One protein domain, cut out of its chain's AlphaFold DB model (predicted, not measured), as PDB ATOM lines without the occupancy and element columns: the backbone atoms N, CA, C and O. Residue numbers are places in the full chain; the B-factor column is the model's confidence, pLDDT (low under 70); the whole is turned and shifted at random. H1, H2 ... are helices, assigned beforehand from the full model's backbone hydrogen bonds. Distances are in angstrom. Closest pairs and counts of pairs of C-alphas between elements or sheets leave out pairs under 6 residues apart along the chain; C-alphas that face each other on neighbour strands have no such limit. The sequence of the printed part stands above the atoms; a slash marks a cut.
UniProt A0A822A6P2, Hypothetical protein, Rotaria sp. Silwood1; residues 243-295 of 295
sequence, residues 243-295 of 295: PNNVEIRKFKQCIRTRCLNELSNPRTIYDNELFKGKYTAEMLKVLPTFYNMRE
ATOM      1  N   PRO A 243     212.489 198.457 313.278       68.62
ATOM      2  CA  PRO A 243     212.954 197.114 313.638       68.62
ATOM      3  C   PRO A 243     213.604 197.067 315.027       68.62
ATOM      4  O   PRO A 243     213.357 196.130 315.780       68.62
ATOM      5  N   ASN A 244     214.314 198.126 315.426       76.75
ATOM      6  CA  ASN A 244     214.920 198.219 316.758       76.75
ATOM      7  C   ASN A 244     213.871 198.136 317.878       76.75
ATOM      8  O   ASN A 244     214.099 197.476 318.885       76.75
ATOM      9  N   ASN A 245     212.685 198.734 317.702       74.88
ATOM     10  CA  ASN A 245     211.611 198.633 318.696       74.88
ATOM     11  C   ASN A 245     211.095 197.195 318.813       74.88
ATOM     12  O   ASN A 245     210.794 196.728 319.911       74.88
ATOM     13  N   VAL A 246     211.022 196.479 317.689       74.88
ATOM     14  CA  VAL A 246     210.632 195.066 317.664       74.88
ATOM     15  C   VAL A 246     211.667 194.213 318.393       74.88
ATOM     16  O   VAL A 246     211.300 193.420 319.260       74.88
ATOM     17  N   GLU A 247     212.954 194.396 318.104       80.88
ATOM     18  CA  GLU A 247     214.032 193.670 318.779       80.88
ATOM     19  C   GLU A 247     214.095 193.987 320.282       80.88
ATOM     20  O   GLU A 247     214.238 193.067 321.089       80.88
ATOM     21  N   ILE A 248     213.880 195.248 320.684       83.12
ATOM     22  CA  ILE A 248     213.788 195.651 322.097       83.12
ATOM     23  C   ILE A 248     212.650 194.888 322.782       83.12
ATOM     24  O   ILE A 248     212.823 194.379 323.892       83.12
ATOM     25  N   ARG A 249     211.479 194.771 322.139       79.44
ATOM     26  CA  ARG A 249     210.354 194.010 322.703       79.44
ATOM     27  C   ARG A 249     210.640 192.518 322.780       79.44
ATOM     28  O   ARG A 249     210.324 191.920 323.807       79.44
ATOM     29  N   LYS A 250     211.249 191.923 321.747       80.94
ATOM     30  CA  LYS A 250     211.668 190.511 321.765       80.94
ATOM     31  C   LYS A 250     212.631 190.251 322.927       80.94
ATOM     32  O   LYS A 250     212.412 189.315 323.691       80.94
ATOM     33  N   PHE A 251     213.616 191.127 323.122       86.50
ATOM     34  CA  PHE A 251     214.540 191.062 324.255       86.50
ATOM     35  C   PHE A 251     213.799 191.150 325.597       86.50
ATOM     36  O   PHE A 251     213.932 190.257 326.434       86.50
ATOM     37  N   LYS A 252     212.934 192.161 325.785       84.19
ATOM     38  CA  LYS A 252     212.112 192.300 327.004       84.19
ATOM     39  C   LYS A 252     211.270 191.053 327.287       84.19
ATOM     40  O   LYS A 252     211.184 190.624 328.438       84.19
ATOM     41  N   GLN A 253     210.649 190.483 326.258       83.44
ATOM     42  CA  GLN A 253     209.834 189.278 326.380       83.44
ATOM     43  C   GLN A 253     210.681 188.062 326.762       83.44
ATOM     44  O   GLN A 253     210.298 187.343 327.679       83.44
ATOM     45  N   CYS A 254     211.832 187.853 326.114       85.56
ATOM     46  CA  CYS A 254     212.728 186.736 326.413       85.56
ATOM     47  C   CYS A 254     213.163 186.758 327.883       85.56
ATOM     48  O   CYS A 254     212.996 185.766 328.593       85.56
ATOM     49  N   ILE A 255     213.605 187.920 328.378       87.81
ATOM     50  CA  ILE A 255     213.963 188.087 329.790       87.81
ATOM     51  C   ILE A 255     212.782 187.766 330.703       87.81
ATOM     52  O   ILE A 255     212.951 187.002 331.648       87.81
ATOM     53  N   ARG A 256     211.580 188.298 330.431       84.56
ATOM     54  CA  ARG A 256     210.387 188.013 331.250       84.56
ATOM     55  C   ARG A 256     210.058 186.524 331.281       84.56
ATOM     56  O   ARG A 256     209.885 185.969 332.360       84.56
ATOM     57  N   THR A 257     210.016 185.874 330.123       84.00
ATOM     58  CA  THR A 257     209.740 184.438 330.018       84.00
ATOM     59  C   THR A 257     210.781 183.618 330.777       84.00
ATOM     60  O   THR A 257     210.420 182.712 331.522       84.00
ATOM     61  N   ARG A 258     212.068 183.956 330.660       88.94
ATOM     62  CA  ARG A 258     213.136 183.261 331.388       88.94
ATOM     63  C   ARG A 258     213.073 183.520 332.892       88.94
ATOM     64  O   ARG A 258     213.206 182.575 333.652       88.94
ATOM     65  N   CYS A 259     212.773 184.739 333.335       87.69
ATOM     66  CA  CYS A 259     212.572 185.051 334.757       87.69
ATOM     67  C   CYS A 259     211.402 184.282 335.389       87.69
ATOM     68  O   CYS A 259     211.416 184.056 336.594       87.69
ATOM     69  N   LEU A 260     210.385 183.909 334.606       83.06
ATOM     70  CA  LEU A 260     209.269 183.087 335.086       83.06
ATOM     71  C   LEU A 260     209.618 181.595 335.150       83.06
ATOM     72  O   LEU A 260     209.073 180.879 335.986       83.06
ATOM     73  N   ASN A 261     210.506 181.131 334.269       87.25
ATOM     74  CA  ASN A 261     210.808 179.710 334.093       87.25
ATOM     75  C   ASN A 261     212.102 179.262 334.793       87.25
ATOM     76  O   ASN A 261     212.276 178.077 335.064       87.25
ATOM     77  N   GLU A 262     213.026 180.184 335.061       90.06
ATOM     78  CA  GLU A 262     214.329 179.909 335.664       90.06
ATOM     79  C   GLU A 262     214.388 180.414 337.111       90.06
ATOM     80  O   GLU A 262     213.891 181.487 337.435       90.06
ATOM     81  N   LEU A 263     215.086 179.672 337.976       89.69
ATOM     82  CA  LEU A 263     215.375 180.083 339.361       89.69
ATOM     83  C   LEU A 263     216.571 181.050 339.467       89.69
ATOM     84  O   LEU A 263     216.939 181.481 340.560       89.69
ATOM     85  N   SER A 264     217.209 181.361 338.339       89.44
ATOM     86  CA  SER A 264     218.342 182.280 338.257       89.44
ATOM     87  C   SER A 264     217.934 183.702 338.652       89.44
ATOM     88  O   SER A 264     216.813 184.141 338.407       89.44
ATOM     89  N   ASN A 265     218.874 184.472 339.209       90.94
ATOM     90  CA  ASN A 265     218.634 185.887 339.492       90.94
ATOM     91  C   ASN A 265     218.294 186.639 338.180       90.94
ATOM     92  O   ASN A 265     219.029 186.476 337.199       90.94
ATOM     93  N   PRO A 266     217.257 187.507 338.151       88.19
ATOM     94  CA  PRO A 266     216.904 188.300 336.972       88.19
ATOM     95  C   PRO A 266     218.076 189.058 336.344       88.19
ATOM     96  O   PRO A 266     218.134 189.206 335.124       88.19
ATOM     97  N   ARG A 267     219.038 189.518 337.155       90.56
ATOM     98  CA  ARG A 267     220.242 190.192 336.661       90.56
ATOM     99  C   ARG A 267     221.131 189.253 335.852       90.56
ATOM    100  O   ARG A 267     221.580 189.616 334.774       90.56
ATOM    101  N   THR A 268     221.319 188.028 336.328       91.81
ATOM    102  CA  THR A 268     222.078 186.994 335.617       91.81
ATOM    103  C   THR A 268     221.379 186.576 334.325       91.81
ATOM    104  O   THR A 268     222.043 186.339 333.321       91.81
ATOM    105  N   ILE A 269     220.044 186.499 334.322       91.19
ATOM    106  CA  ILE A 269     219.260 186.223 333.107       91.19
ATOM    107  C   ILE A 269     219.461 187.346 332.080       91.19
ATOM    108  O   ILE A 269     219.742 187.049 330.921       91.19
ATOM    109  N   TYR A 270     219.391 188.607 332.519       92.44
ATOM    110  CA  TYR A 270     219.647 189.785 331.686       92.44
ATOM    111  C   TYR A 270     221.043 189.771 331.069       92.44
ATOM    112  O   TYR A 270     221.164 189.840 329.848       92.44
ATOM    113  N   ASP A 271     222.080 189.637 331.897       91.81
ATOM    114  CA  ASP A 271     223.464 189.648 331.428       91.81
ATOM    115  C   ASP A 271     223.691 188.490 330.437       91.81
ATOM    116  O   ASP A 271     224.231 188.689 329.352       91.81
ATOM    117  N   ASN A 272     223.180 187.291 330.740       91.62
ATOM    118  CA  ASN A 272     223.263 186.146 329.831       91.62
ATOM    119  C   ASN A 272     222.608 186.408 328.474       91.62
ATOM    120  O   ASN A 272     223.169 186.014 327.458       91.62
ATOM    121  N   GLU A 273     221.425 187.014 328.442       90.75
ATOM    122  CA  GLU A 273     220.747 187.316 327.180       90.75
ATOM    123  C   GLU A 273     221.494 188.390 326.389       90.75
ATOM    124  O   GLU A 273     221.680 188.249 325.184       90.75
ATOM    125  N   LEU A 274     221.983 189.427 327.074       90.50
ATOM    126  CA  LEU A 274     222.753 190.507 326.468       90.50
ATOM    127  C   LEU A 274     224.050 189.989 325.827       90.50
ATOM    128  O   LEU A 274     224.382 190.397 324.719       90.50
ATOM    129  N   PHE A 275     224.762 189.077 326.501       87.69
ATOM    130  CA  PHE A 275     226.030 188.519 326.017       87.69
ATOM    131  C   PHE A 275     225.867 187.369 325.017       87.69
ATOM    132  O   PHE A 275     226.735 187.175 324.168       87.69
ATOM    133  N   LYS A 276     224.790 186.579 325.111       85.69
ATOM    134  CA  LYS A 276     224.513 185.491 324.155       85.69
ATOM    135  C   LYS A 276     223.842 185.994 322.882       85.69
ATOM    136  O   LYS A 276     223.997 185.375 321.829       85.69
ATOM    137  N   GLY A 277     223.077 187.076 322.978       76.75
ATOM    138  CA  GLY A 277     222.391 187.665 321.844       76.75
ATOM    139  C   GLY A 277     223.377 188.261 320.846       76.75
ATOM    140  O   GLY A 277     224.317 188.968 321.204       76.75
ATOM    141  N   LYS A 278     223.155 187.991 319.559       81.88
ATOM    142  CA  LYS A 278     223.916 188.602 318.462       81.88
ATOM    143  C   LYS A 278     223.344 189.987 318.144       81.88
ATOM    144  O   LYS A 278     222.781 190.187 317.072       81.88
ATOM    145  N   TYR A 279     223.440 190.918 319.092       84.31
ATOM    146  CA  TYR A 279     222.984 192.299 318.908       84.31
ATOM    147  C   TYR A 279     224.063 193.145 318.224       84.31
ATOM    148  O   TYR A 279     225.249 193.028 318.531       84.31
ATOM    149  N   THR A 280     223.654 194.013 317.298       85.69
ATOM    150  CA  THR A 280     224.559 194.987 316.666       85.69
ATOM    151  C   THR A 280     224.976 196.072 317.664       85.69
ATOM    152  O   THR A 280     224.303 196.296 318.673       85.69
ATOM    153  N   ALA A 281     226.071 196.787 317.389       85.75
ATOM    154  CA  ALA A 281     226.541 197.868 318.261       85.75
ATOM    155  C   ALA A 281     225.495 198.989 318.412       85.75
ATOM    156  O   ALA A 281     225.336 199.572 319.483       85.75
ATOM    157  N   GLU A 282     224.757 199.273 317.346       84.94
ATOM    158  CA  GLU A 282     223.646 200.216 317.292       84.94
ATOM    159  C   GLU A 282     222.484 199.743 318.162       84.94
ATOM    160  O   GLU A 282     221.911 200.540 318.903       84.94
ATOM    161  N   MET A 283     222.178 198.444 318.124       84.12
ATOM    162  CA  MET A 283     221.119 197.854 318.931       84.12
ATOM    163  C   MET A 283     221.463 197.873 320.425       84.12
ATOM    164  O   MET A 283     220.635 198.255 321.250       84.12
ATOM    165  N   LEU A 284     222.710 197.560 320.788       87.00
ATOM    166  CA  LEU A 284     223.186 197.610 322.176       87.00
ATOM    167  C   LEU A 284     223.025 199.003 322.812       87.00
ATOM    168  O   LEU A 284     222.798 199.096 324.016       87.00
ATOM    169  N   LYS A 285     223.100 200.084 322.020       86.19
ATOM    170  CA  LYS A 285     222.893 201.463 322.504       86.19
ATOM    171  C   LYS A 285     221.440 201.766 322.866       86.19
ATOM    172  O   LYS A 285     221.201 202.655 323.679       86.19
ATOM    173  N   VAL A 286     220.486 201.083 322.234       86.75
ATOM    174  CA  VAL A 286     219.044 201.333 322.405       86.75
ATOM    175  C   VAL A 286     218.346 200.261 323.238       86.75
ATOM    176  O   VAL A 286     217.181 200.434 323.600       86.75
ATOM    177  N   LEU A 287     219.033 199.164 323.569       86.75
ATOM    178  CA  LEU A 287     218.496 198.155 324.471       86.75
ATOM    179  C   LEU A 287     218.223 198.749 325.864       86.75
ATOM    180  O   LEU A 287     219.007 199.549 326.382       86.75
ATOM    181  N   PRO A 288     217.117 198.346 326.509       84.69
ATOM    182  CA  PRO A 288     216.798 198.787 327.854       84.69
ATOM    183  C   PRO A 288     217.871 198.303 328.828       84.69
ATOM    184  O   PRO A 288     218.273 197.137 328.812       84.69
ATOM    185  N   THR A 289     218.305 199.193 329.720       87.94
ATOM    186  CA  THR A 289     219.142 198.806 330.860       87.94
ATOM    187  C   THR A 289     218.363 197.866 331.776       87.94
ATOM    188  O   THR A 289     217.133 197.892 331.794       87.94
ATOM    189  N   PHE A 290     219.065 197.075 332.593       84.94
ATOM    190  CA  PHE A 290     218.429 196.181 333.566       84.94
ATOM    191  C   PHE A 290     217.357 196.881 334.426       84.94
ATOM    192  O   PHE A 290     216.301 196.310 334.689       84.94
ATOM    193  N   TYR A 291     217.593 198.131 334.830       81.50
ATOM    194  CA  TYR A 291     216.647 198.897 335.644       81.50
ATOM    195  C   TYR A 291     215.386 199.306 334.868       81.50
ATOM    196  O   TYR A 291     214.298 199.314 335.439       81.50
ATOM    197  N   ASN A 292     215.507 199.523 333.557       79.50
ATOM    198  CA  ASN A 292     214.404 199.891 332.661       79.50
ATOM    199  C   ASN A 292     213.612 198.667 332.147       79.50
ATOM    200  O   ASN A 292     212.755 198.788 331.269       79.50
ATOM    201  N   MET A 293     213.903 197.465 332.664       77.25
ATOM    202  CA  MET A 293     213.193 196.227 332.313       77.25
ATOM    203  C   MET A 293     211.897 196.016 333.102       77.25
ATOM    204  O   MET A 293     211.101 195.162 332.721       77.25
ATOM    205  N   ARG A 294     211.700 196.745 334.210       60.03
ATOM    206  CA  ARG A 294     210.500 196.633 335.061       60.03
ATOM    207  C   ARG A 294     209.269 197.360 334.508       60.03
ATOM    208  O   ARG A 294     208.185 197.143 335.041       60.03
ATOM    209  N   GLU A 295     209.451 198.186 333.482       50.81
ATOM    210  CA  GLU A 295     208.399 198.909 332.751       50.81
ATOM    211  C   GLU A 295     207.910 198.121 331.529       50.81
ATOM    212  O   GLU A 295     206.679 197.956 331.404       50.81
TER     213      GLU A 295
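This is residues 243 to 295 of the 295 residues of the protein "Hypothetical protein" of Rotaria sp. Silwood1 (UniProt A0A822A6P2). One long helix, H1, makes the longest axis; after its end the chain folds back and returns through H2, at a slant to H1, to the short H3 near the beginning of H1. There the chain turns once more, and the last short helix, H4, comes to lie near both H1 and H2, while residues 260 to 265, at the first turn, stick out at one end. You are reading 53 printed residues with four named helices, H1, H2, H3 and H4 in that order, and no named strand; the class is all helix. The whole is compact, with a radius of gyration of the C-alphas of 10.5 A, and spans 31 by 21 by 16 A.

Start with H1, residues 243 to 261, and look next at H2, residues 266 to 276. They touch, H1 with residues 251 to 259 alone, and the closest C-alphas are those of Cys 259 and Pro 266, 5.9 A apart. Their lines stand at a steep tilt of 48 degrees, and they run opposite ways. Go on to H3, residues 281 to 286: it only just touches H1, with 3 pairs of C-alphas within 8 A, and H1 touches it with residues 244 to 248 alone. The closest C-alphas are those of Asn 244 and Met 283, 6.6 A apart, and the two lines are about perpendicular, at 73 degrees. H2 and H3 are only just apart, their closest C-alphas 8.3 A from each other. H4, residues 290 to 293, is close to H1 but not clearly touching, with the closest C-alphas, those of Lys 252 and Met 293, 6.7 A apart. It is also close to H2 but not clearly touching, with the closest C-alphas, those of Tyr 270 and Phe 290, 6.8 A apart. H3 and H4 are apart. In H1 and H2 every O i to N i+4 pair is within hydrogen-bond range, in H3 1 of 2, and H4 is too short for such a pair.

Find C-alpha 243 at (212.954, 197.114, 313.638); from there H1 runs 26.9 A to C-alpha 261 at (210.808, 179.710, 334.093). H2 begins at C-alpha 266, at (216.904, 188.300, 336.972), and measures 15.2 A from first to last C-alpha. H3 measures 9.2 A and H4 5.4 A, with H4 ending at C-alpha 293, at (213.193, 196.227, 332.313).

The two C-alphas farthest apart are those of Leu 263 and Glu 282, at 31.0 A. The printed part has no cut, and the links H1 to H2, H2 to H3 and H3 to H4 are tight. It ends at residue 295, the chain's last. The mean pLDDT of the printed part is 84.0, and residues 243, 294 and 295 are under 70.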